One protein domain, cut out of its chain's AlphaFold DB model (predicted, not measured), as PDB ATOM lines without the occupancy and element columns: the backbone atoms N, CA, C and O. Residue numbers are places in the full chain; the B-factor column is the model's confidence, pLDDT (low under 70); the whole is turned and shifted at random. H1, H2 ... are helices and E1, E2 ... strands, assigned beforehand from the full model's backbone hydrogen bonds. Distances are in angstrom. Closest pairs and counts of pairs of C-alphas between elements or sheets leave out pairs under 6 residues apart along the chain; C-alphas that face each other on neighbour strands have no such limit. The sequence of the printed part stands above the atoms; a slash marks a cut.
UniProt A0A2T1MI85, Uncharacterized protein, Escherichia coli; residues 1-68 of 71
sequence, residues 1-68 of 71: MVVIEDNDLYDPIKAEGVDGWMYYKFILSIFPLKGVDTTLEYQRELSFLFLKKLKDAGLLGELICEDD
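This is residues 1 to 68 of the 71 residues of an uncharacterized protein of Escherichia coli (UniProt A0A2T1MI85). What is the main picture? A narrow ribbon of two antiparallel strands, E1 and E2, has one long helix, H2, along it, mostly beside E2. A long loop, residues 7 to 19, and the short helix H1 make one end of the shape, the link around Gly 35 reaches out at the other, and residues 57 to 68 fold back from the end of H2. What is it made of? The printed part has 68 residues, with two named strands and two named helices in the order E1, H1, E2, H2; the class is mixed, helices and strands, with under half of the residues in named elements. How is it spread in space? It is elongated, spanning 41 by 24 by 22 A, and only just compact, close to loose, with a radius of gyration of the C-alphas of 13.1 A.

How do the strands stand to each other? E1, residues 2 to 6, and E2, residues 26 to 30, are antiparallel neighbours, with 159 degrees between their directions. The C-alphas of Ile 4 and Leu 28 face each other at 4.7 A. N 3 and O 29, and N 27 and O 5, are within hydrogen-bond range, each pair at 2.9 A. Where are the helices? H1, residues 20 to 23, joins E2 by a tight link of 2 residues. H2, residues 40 to 56, comes closest to E2 at the C-alphas of Ile 30 and Gln 43, 6.2 A apart, and their centres are 11.1 A apart. What stays apart? H2 is apart from E1 and from H1. How do the helix backbones run? In H2 every O i to N i+4 pair is within hydrogen-bond range; H1, with 4 residues, is too short for such a pair.

Where does the first strand lie? E1 begins at C-alpha 2, (-25.316, -27.568, 16.604), and measures 13.5 A to C-alpha 6. What follows it? H1 runs from Gly 20 to Tyr 23, and E2 measures 13.2 A from Phe 26 to Ile 30. Where is the longest helix? H2 starts at C-alpha 40, (-23.326, -41.270, 15.009), and ends 24.3 A away at C-alpha 56, (-7.270, -23.186, 12.688).

How large is it? The two C-alphas farthest apart, those of Ile 13 and Gly 35, are 42.0 A apart. Is it whole, and which links are long? The printed part has no cut; the link from E1 to H1, 13 residues, is long, while that from E2 to H2, 9 residues, is short. Where is confidence low? The mean pLDDT of the printed part is 86.9, and residue 37 and residues 65 to 68 are under 70.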
ATOM      1  N   MET A   1     -28.033 -30.902  14.489       81.88
ATOM      2  CA  MET A   1     -28.210 -29.553  15.071       81.88
ATOM      3  C   MET A   1     -26.978 -29.236  15.884       81.88
ATOM      4  O   MET A   1     -26.536 -30.122  16.599       81.88
ATOM      5  N   VAL A   2     -26.423 -28.032  15.752       86.88
ATOM      6  CA  VAL A   2     -25.316 -27.568  16.604       86.88
ATOM      7  C   VAL A   2     -25.893 -26.575  17.597       86.88
ATOM      8  O   VAL A   2     -26.574 -25.635  17.185       86.88
ATOM      9  N   VAL A   3     -25.650 -26.811  18.878       89.62
ATOM     10  CA  VAL A   3     -26.025 -25.915  19.972       89.62
ATOM     11  C   VAL A   3     -24.738 -25.392  20.594       89.62
ATOM     12  O   VAL A   3     -23.779 -26.146  20.749       89.62
ATOM     13  N   ILE A   4     -24.707 -24.092  20.878       92.12
ATOM     14  CA  ILE A   4     -23.601 -23.431  21.567       92.12
ATOM     15  C   ILE A   4     -24.173 -22.858  22.853       92.12
ATOM     16  O   ILE A   4     -25.145 -22.102  22.804       92.12
ATOM     17  N   GLU A   5     -23.570 -23.222  23.973       94.31
ATOM     18  CA  GLU A   5     -23.982 -22.797  25.306       94.31
ATOM     19  C   GLU A   5     -22.804 -22.108  25.996       94.31
ATOM     20  O   GLU A   5     -21.649 -22.508  25.819       94.31
ATOM     21  N   ASP A   6     -23.092 -21.056  26.762       94.88
ATOM     22  CA  ASP A   6     -22.121 -20.501  27.701       94.88
ATOM     23  C   ASP A   6     -21.875 -21.520  28.819       94.88
ATOM     24  O   ASP A   6     -22.797 -22.191  29.284       94.88
ATOM     25  N   ASN A   7     -20.626 -21.637  29.258       93.00
ATOM     26  CA  ASN A   7     -20.285 -22.470  30.400       93.00
ATOM     27  C   ASN A   7     -20.234 -21.623  31.675       93.00
ATOM     28  O   ASN A   7     -19.344 -20.783  31.837       93.00
ATOM     29  N   ASP A   8     -21.140 -21.892  32.611       93.69
ATOM     30  CA  ASP A   8     -21.205 -21.197  33.903       93.69
ATOM     31  C   ASP A   8     -19.942 -21.385  34.761       93.69
ATOM     32  O   ASP A   8     -19.676 -20.594  35.667       93.69
ATOM     33  N   LEU A   9     -19.143 -22.420  34.477       94.56
ATOM     34  CA  LEU A   9     -17.887 -22.706  35.170       94.56
ATOM     35  C   LEU A   9     -16.672 -22.019  34.538       94.56
ATOM     36  O   LEU A   9     -15.557 -22.274  34.986       94.56
ATOM     37  N   TYR A  10     -16.849 -21.174  33.517       95.19
ATOM     38  CA  TYR A  10     -15.735 -20.553  32.801       95.19
ATOM     39  C   TYR A  10     -14.704 -19.909  33.745       95.19
ATOM     40  O   TYR A  10     -15.004 -18.986  34.504       95.19
ATOM     41  N   ASP A  11     -13.460 -20.376  33.643       94.88
ATOM     42  CA  ASP A  11     -12.323 -19.871  34.408       94.88
ATOM     43  C   ASP A  11     -11.058 -19.972  33.536       94.88
ATOM     44  O   ASP A  11     -10.526 -21.069  33.338       94.88
ATOM     45  N   PRO A  12     -10.552 -18.849  32.990       91.38
ATOM     46  CA  PRO A  12      -9.425 -18.876  32.062       91.38
ATOM     47  C   PRO A  12      -8.120 -19.354  32.703       91.38
ATOM     48  O   PRO A  12      -7.244 -19.818  31.984       91.38
ATOM     49  N   ILE A  13      -7.979 -19.260  34.031       92.94
ATOM     50  CA  ILE A  13      -6.779 -19.739  34.732       92.94
ATOM     51  C   ILE A  13      -6.814 -21.267  34.824       92.94
ATOM     52  O   ILE A  13      -5.789 -21.924  34.668       92.94
ATOM     53  N   LYS A  14      -7.994 -21.845  35.065       93.12
ATOM     54  CA  LYS A  14      -8.160 -23.303  35.170       93.12
ATOM     55  C   LYS A  14      -8.240 -24.000  33.816       93.12
ATOM     56  O   LYS A  14      -7.901 -25.177  33.741       93.12
ATOM     57  N   ALA A  15      -8.628 -23.287  32.759       89.69
ATOM     58  CA  ALA A  15      -8.723 -23.824  31.403       89.69
ATOM     59  C   ALA A  15      -7.390 -24.359  30.840       89.69
ATOM     60  O   ALA A  15      -7.404 -25.201  29.949       89.69
ATOM     61  N   GLU A  16      -6.244 -23.907  31.359       87.50
ATOM     62  CA  GLU A  16      -4.913 -24.394  30.956       87.50
ATOM     63  C   GLU A  16      -4.437 -25.622  31.764       87.50
ATOM     64  O   GLU A  16      -3.354 -26.154  31.515       87.50
ATOM     65  N   GLY A  17      -5.213 -26.055  32.763       85.50
ATOM     66  CA  GLY A  17      -4.869 -27.150  33.667       85.50
ATOM     67  C   GLY A  17      -5.345 -28.530  33.207       85.50
ATOM     68  O   GLY A  17      -5.935 -28.706  32.143       85.50
ATOM     69  N   VAL A  18      -5.105 -29.530  34.061       84.75
ATOM     70  CA  VAL A  18      -5.729 -30.858  33.938       84.75
ATOM     71  C   VAL A  18      -7.248 -30.697  34.035       84.75
ATOM     72  O   VAL A  18      -7.724 -29.938  34.878       84.75
ATOM     73  N   ASP A  19      -7.988 -31.383  33.161       85.94
ATOM     74  CA  ASP A  19      -9.445 -31.242  33.002       85.94
ATOM     75  C   ASP A  19      -9.897 -29.805  32.669       85.94
ATOM     76  O   ASP A  19     -11.016 -29.387  32.973       85.94
ATOM     77  N   GLY A  20      -9.021 -29.030  32.014       87.88
ATOM     78  CA  GLY A  20      -9.257 -27.632  31.652       87.88
ATOM     79  C   GLY A  20     -10.534 -27.392  30.835       87.88
ATOM     80  O   GLY A  20     -11.149 -26.330  30.957       87.88
ATOM     81  N   TRP A  21     -10.999 -28.388  30.079       89.50
ATOM     82  CA  TRP A  21     -12.241 -28.328  29.302       89.50
ATOM     83  C   TRP A  21     -13.483 -28.011  30.109       89.50
ATOM     84  O   TRP A  21     -14.385 -27.345  29.598       89.50
ATOM     85  N   MET A  22     -13.516 -28.417  31.379       90.81
ATOM     86  CA  MET A  22     -14.623 -28.110  32.285       90.81
ATOM     87  C   MET A  22     -14.789 -26.601  32.494       90.81
ATOM     88  O   MET A  22     -15.859 -26.148  32.891       90.81
ATOM     89  N   TYR A  23     -13.738 -25.827  32.216       93.69
ATOM     90  CA  TYR A  23     -13.653 -24.385  32.418       93.69
ATOM     91  C   TYR A  23     -13.565 -23.609  31.099       93.69
ATOM     92  O   TYR A  23     -13.277 -22.412  31.121       93.69
ATOM     93  N   TYR A  24     -13.789 -24.246  29.945       93.75
ATOM     94  CA  TYR A  24     -13.857 -23.542  28.660       93.75
ATOM     95  C   TYR A  24     -15.063 -22.622  28.611       93.75
ATOM     96  O   TYR A  24     -16.081 -22.906  29.221       93.75
ATOM     97  N   LYS A  25     -14.960 -21.520  27.863       94.94
ATOM     98  CA  LYS A  25     -16.011 -20.495  27.823       94.94
ATOM     99  C   LYS A  25     -17.327 -20.995  27.226       94.94
ATOM    100  O   LYS A  25     -18.387 -20.530  27.628       94.94
ATOM    101  N   PHE A  26     -17.242 -21.915  26.268       93.75
ATOM    102  CA  PHE A  26     -18.390 -22.415  25.525       93.75
ATOM    103  C   PHE A  26     -18.387 -23.934  25.469       93.75
ATOM    104  O   PHE A  26     -17.327 -24.549  25.327       93.75
ATOM    105  N   ILE A  27     -19.584 -24.511  25.491       92.12
ATOM    106  CA  ILE A  27     -19.841 -25.921  25.205       92.12
ATOM    107  C   ILE A  27     -20.549 -25.990  23.854       92.12
ATOM    108  O   ILE A  27     -21.528 -25.282  23.613       92.12
ATOM    109  N   LEU A  28     -20.021 -26.812  22.948       91.81
ATOM    110  CA  LEU A  28     -20.624 -27.063  21.644       91.81
ATOM    111  C   LEU A  28     -21.137 -28.498  21.613       91.81
ATOM    112  O   LEU A  28     -20.356 -29.440  21.738       91.81
ATOM    113  N   SER A  29     -22.435 -28.661  21.391       89.12
ATOM    114  CA  SER A  29     -23.081 -29.971  21.326       89.12
ATOM    115  C   SER A  29     -23.677 -30.218  19.947       89.12
ATOM    116  O   SER A  29     -24.326 -29.348  19.356       89.12
ATOM    117  N   ILE A  30     -23.461 -31.426  19.425       87.06
ATOM    118  CA  ILE A  30     -23.988 -31.867  18.134       87.06
ATOM    119  C   ILE A  30     -25.036 -32.937  18.395       87.06
ATOM    120  O   ILE A  30     -24.733 -33.985  18.948       87.06
ATOM    121  N   PHE A  31     -26.271 -32.662  17.983       83.06
ATOM    122  CA  PHE A  31     -27.402 -33.562  18.183       83.06
ATOM    123  C   PHE A  31     -27.989 -34.042  16.856       83.06
ATOM    124  O   PHE A  31     -28.026 -33.264  15.885       83.06
ATOM    125  N   PRO A  32     -28.543 -35.267  16.816       78.25
ATOM    126  CA  PRO A  32     -29.351 -35.704  15.693       78.25
ATOM    127  C   PRO A  32     -30.623 -34.856  15.586       78.25
ATOM    128  O   PRO A  32     -31.183 -34.393  16.583       78.25
ATOM    129  N   LEU A  33     -31.093 -34.630  14.361       76.56
ATOM    130  CA  LEU A  33     -32.378 -33.969  14.129       76.56
ATOM    131  C   LEU A  33     -33.464 -35.030  13.976       76.56
ATOM    132  O   LEU A  33     -33.358 -35.925  13.144       76.56
ATOM    133  N   LYS A  34     -34.539 -34.920  14.760       71.00
ATOM    134  CA  LYS A  34     -35.667 -35.851  14.667       71.00
ATOM    135  C   LYS A  34     -36.244 -35.850  13.246       71.00
ATOM    136  O   LYS A  34     -36.606 -34.797  12.730       71.00
ATOM    137  N   GLY A  35     -36.368 -37.034  12.645       75.94
ATOM    138  CA  GLY A  35     -36.869 -37.197  11.274       75.94
ATOM    139  C   GLY A  35     -35.823 -36.956  10.181       75.94
ATOM    140  O   GLY A  35     -36.175 -36.986   9.005       75.94
ATOM    141  N   VAL A  36     -34.559 -36.738  10.555       74.81
ATOM    142  CA  VAL A  36     -33.408 -36.710   9.650       74.81
ATOM    143  C   VAL A  36     -32.504 -37.881  10.016       74.81
ATOM    144  O   VAL A  36     -32.227 -38.103  11.194       74.81
ATOM    145  N   ASP A  37     -32.052 -38.628   9.015       69.75
ATOM    146  CA  ASP A  37     -31.171 -39.777   9.220       69.75
ATOM    147  C   ASP A  37     -29.731 -39.287   9.453       69.75
ATOM    148  O   ASP A  37     -28.903 -39.214   8.547       69.75
ATOM    149  N   THR A  38     -29.465 -38.810  10.669       75.12
ATOM    150  CA  THR A  38     -28.129 -38.394  11.114       75.12
ATOM    151  C   THR A  38     -27.504 -39.506  11.943       75.12
ATOM    152  O   THR A  38     -27.918 -39.726  13.082       75.12
ATOM    153  N   THR A  39     -26.501 -40.179  11.379       82.75
ATOM    154  CA  THR A  39     -25.754 -41.255  12.047       82.75
ATOM    155  C   THR A  39     -24.839 -40.715  13.150       82.75
ATOM    156  O   THR A  39     -24.562 -39.511  13.215       82.75
ATOM    157  N   LEU A  40     -24.362 -41.602  14.028       81.50
ATOM    158  CA  LEU A  40     -23.326 -41.270  15.009       81.50
ATOM    159  C   LEU A  40     -22.010 -40.900  14.311       81.50
ATOM    160  O   LEU A  40     -21.413 -39.883  14.659       81.50
ATOM    161  N   GLU A  41     -21.623 -41.615  13.249       84.19
ATOM    162  CA  GLU A  41     -20.481 -41.258  12.393       84.19
ATOM    163  C   GLU A  41     -20.574 -39.832  11.853       84.19
ATOM    164  O   GLU A  41     -19.593 -39.095  11.887       84.19
ATOM    165  N   TYR A  42     -21.748 -39.401  11.394       85.00
ATOM    166  CA  TYR A  42     -21.901 -38.045  10.876       85.00
ATOM    167  C   TYR A  42     -21.748 -36.986  11.979       85.00
ATOM    168  O   TYR A  42     -21.146 -35.932  11.764       85.00
ATOM    169  N   GLN A  43     -22.258 -37.266  13.183       85.19
ATOM    170  CA  GLN A  43     -22.059 -36.393  14.345       85.19
ATOM    171  C   GLN A  43     -20.576 -36.314  14.716       85.19
ATOM    172  O   GLN A  43     -20.062 -35.218  14.944       85.19
ATOM    173  N   ARG A  44     -19.872 -37.449  14.681       85.94
ATOM    174  CA  ARG A  44     -18.425 -37.534  14.888       85.94
ATOM    175  C   ARG A  44     -17.657 -36.694  13.872       85.94
ATOM    176  O   ARG A  44     -16.845 -35.854  14.257       85.94
ATOM    177  N   GLU A  45     -17.914 -36.891  12.581       88.56
ATOM    178  CA  GLU A  45     -17.257 -36.153  11.496       88.56
ATOM    179  C   GLU A  45     -17.442 -34.640  11.644       88.56
ATOM    180  O   GLU A  45     -16.481 -33.876  11.514       88.56
ATOM    181  N   LEU A  46     -18.663 -34.204  11.971       89.19
ATOM    182  CA  LEU A  46     -18.942 -32.800  12.248       89.19
ATOM    183  C   LEU A  46     -18.159 -32.296  13.465       89.19
ATOM    184  O   LEU A  46     -17.560 -31.224  13.377       89.19
ATOM    185  N   SER A  47     -18.111 -33.053  14.563       89.38
ATOM    186  CA  SER A  47     -17.350 -32.686  15.766       89.38
ATOM    187  C   SER A  47     -15.869 -32.455  15.452       89.38
ATOM    188  O   SER A  47     -15.309 -31.419  15.821       89.38
ATOM    189  N   PHE A  48     -15.245 -33.354  14.683       91.50
ATOM    190  CA  PHE A  48     -13.860 -33.181  14.232       91.50
ATOM    191  C   PHE A  48     -13.687 -31.968  13.313       91.50
ATOM    192  O   PHE A  48     -12.701 -31.235  13.438       91.50
ATOM    193  N   LEU A  49     -14.634 -31.728  12.403       92.44
ATOM    194  CA  LEU A  49     -14.592 -30.572  11.512       92.44
ATOM    195  C   LEU A  49     -14.656 -29.253  12.297       92.44
ATOM    196  O   LEU A  49     -13.857 -28.352  12.030       92.44
ATOM    197  N   PHE A  50     -15.561 -29.143  13.273       91.69
ATOM    198  CA  PHE A  50     -15.662 -27.970  14.144       91.69
ATOM    199  C   PHE A  50     -14.391 -27.768  14.959       91.69
ATOM    200  O   PHE A  50     -13.824 -26.675  14.930       91.69
ATOM    201  N   LEU A  51     -13.893 -28.822  15.612       92.94
ATOM    202  CA  LEU A  51     -12.658 -28.757  16.388       92.94
ATOM    203  C   LEU A  51     -11.484 -28.260  15.536       92.94
ATOM    204  O   LEU A  51     -10.737 -27.374  15.955       92.94
ATOM    205  N   LYS A  52     -11.342 -28.792  14.318       95.25
ATOM    206  CA  LYS A  52     -10.315 -28.339  13.379       95.25
ATOM    207  C   LYS A  52     -10.464 -26.851  13.067       95.25
ATOM    208  O   LYS A  52      -9.478 -26.128  13.126       95.25
ATOM    209  N   LYS A  53     -11.680 -26.376  12.782       94.75
ATOM    210  CA  LYS A  53     -11.929 -24.956  12.479       94.75
ATOM    211  C   LYS A  53     -11.649 -24.027  13.657       94.75
ATOM    212  O   LYS A  53     -11.132 -22.937  13.431       94.75
ATOM    213  N   LEU A  54     -11.944 -24.453  14.883       92.69
ATOM    214  CA  LEU A  54     -11.600 -23.701  16.093       92.69
ATOM    215  C   LEU A  54     -10.078 -23.585  16.248       92.69
ATOM    216  O   LEU A  54      -9.559 -22.481  16.414       92.69
ATOM    217  N   LYS A  55      -9.359 -24.704  16.095       92.69
ATOM    218  CA  LYS A  55      -7.890 -24.734  16.169       92.69
ATOM    219  C   LYS A  55      -7.228 -23.917  15.057       92.69
ATOM    220  O   LYS A  55      -6.305 -23.159  15.338       92.69
ATOM    221  N   ASP A  56      -7.737 -23.997  13.826       96.94
ATOM    222  CA  ASP A  56      -7.270 -23.186  12.688       96.94
ATOM    223  C   ASP A  56      -7.440 -21.672  12.954       96.94
ATOM    224  O   ASP A  56      -6.659 -20.863  12.456       96.94
ATOM    225  N   ALA A  57      -8.440 -21.282  13.752       95.75
ATOM    226  CA  ALA A  57      -8.674 -19.900  14.175       95.75
ATOM    227  C   ALA A  57      -7.829 -19.471  15.396       95.75
ATOM    228  O   ALA A  57      -7.983 -18.350  15.881       95.75
ATOM    229  N   GLY A  58      -6.949 -20.342  15.901       94.25
ATOM    230  CA  GLY A  58      -6.116 -20.080  17.078       94.25
ATOM    231  C   GLY A  58      -6.861 -20.194  18.409       94.25
ATOM    232  O   GLY A  58      -6.381 -19.681  19.417       94.25
ATOM    233  N   LEU A  59      -8.032 -20.837  18.424       91.06
ATOM    234  CA  LEU A  59      -8.808 -21.071  19.638       91.06
ATOM    235  C   LEU A  59      -8.456 -22.427  20.257       91.06
ATOM    236  O   LEU A  59      -8.185 -23.406  19.558       91.06
ATOM    237  N   LEU A  60      -8.510 -22.479  21.586       89.25
ATOM    238  CA  LEU A  60      -8.447 -23.723  22.342       89.25
ATOM    239  C   LEU A  60      -9.755 -24.506  22.146       89.25
ATOM    240  O   LEU A  60     -10.837 -23.922  22.076       89.25
ATOM    241  N   GLY A  61      -9.652 -25.826  22.049       90.25
ATOM    242  CA  GLY A  61     -10.806 -26.703  21.921       90.25
ATOM    243  C   GLY A  61     -10.401 -28.169  21.978       90.25
ATOM    244  O   GLY A  61      -9.292 -28.536  21.567       90.25
ATOM    245  N   GLU A  62     -11.323 -29.004  22.442       89.69
ATOM    246  CA  GLU A  62     -11.174 -30.456  22.526       89.69
ATOM    247  C   GLU A  62     -12.524 -31.171  22.402       89.69
ATOM    248  O   GLU A  62     -13.578 -30.539  22.481       89.69
ATOM    249  N   LEU A  63     -12.475 -32.480  22.150       88.38
ATOM    250  CA  LEU A  63     -13.647 -33.352  22.156       88.38
ATOM    251  C   LEU A  63     -13.733 -34.042  23.515       88.38
ATOM    252  O   LEU A  63     -12.756 -34.636  23.950       88.38
ATOM    253  N   ILE A  64     -14.901 -33.978  24.152       79.56
ATOM    254  CA  ILE A  64     -15.122 -34.534  25.498       79.56
ATOM    255  C   ILE A  64     -15.626 -35.993  25.436       79.56
ATOM    256  O   ILE A  64     -15.451 -36.746  26.383       79.56
ATOM    257  N   CYS A  65     -16.199 -36.416  24.304       69.25
ATOM    258  CA  CYS A  65     -16.885 -37.705  24.137       69.25
ATOM    259  C   CYS A  65     -16.295 -38.552  22.993       69.25
ATOM    260  O   CYS A  65     -17.043 -39.126  22.208       69.25
ATOM    261  N   GLU A  66     -14.969 -38.584  22.806       62.78
ATOM    262  CA  GLU A  66     -14.387 -39.408  21.728       62.78
ATOM    263  C   GLU A  66     -14.669 -40.910  21.933       62.78
ATOM    264  O   GLU A  66     -14.945 -41.618  20.962       62.78
ATOM    265  N   ASP A  67     -14.694 -41.359  23.190       60.53
ATOM    266  CA  ASP A  67     -14.939 -42.755  23.568       60.53
ATOM    267  C   ASP A  67     -16.402 -43.192  23.341       60.53
ATOM    268  O   ASP A  67     -16.643 -44.329  22.944       60.53
ATOM    269  N   ASP A  68     -17.372 -42.276  23.461       57.19
ATOM    270  CA  ASP A  68     -18.808 -42.558  23.259       57.19
ATOM    271  C   ASP A  68     -19.163 -42.900  21.794       57.19
ATOM    272  O   ASP A  68     -20.279 -43.324  21.498       57.19
TER     273      ASP A  68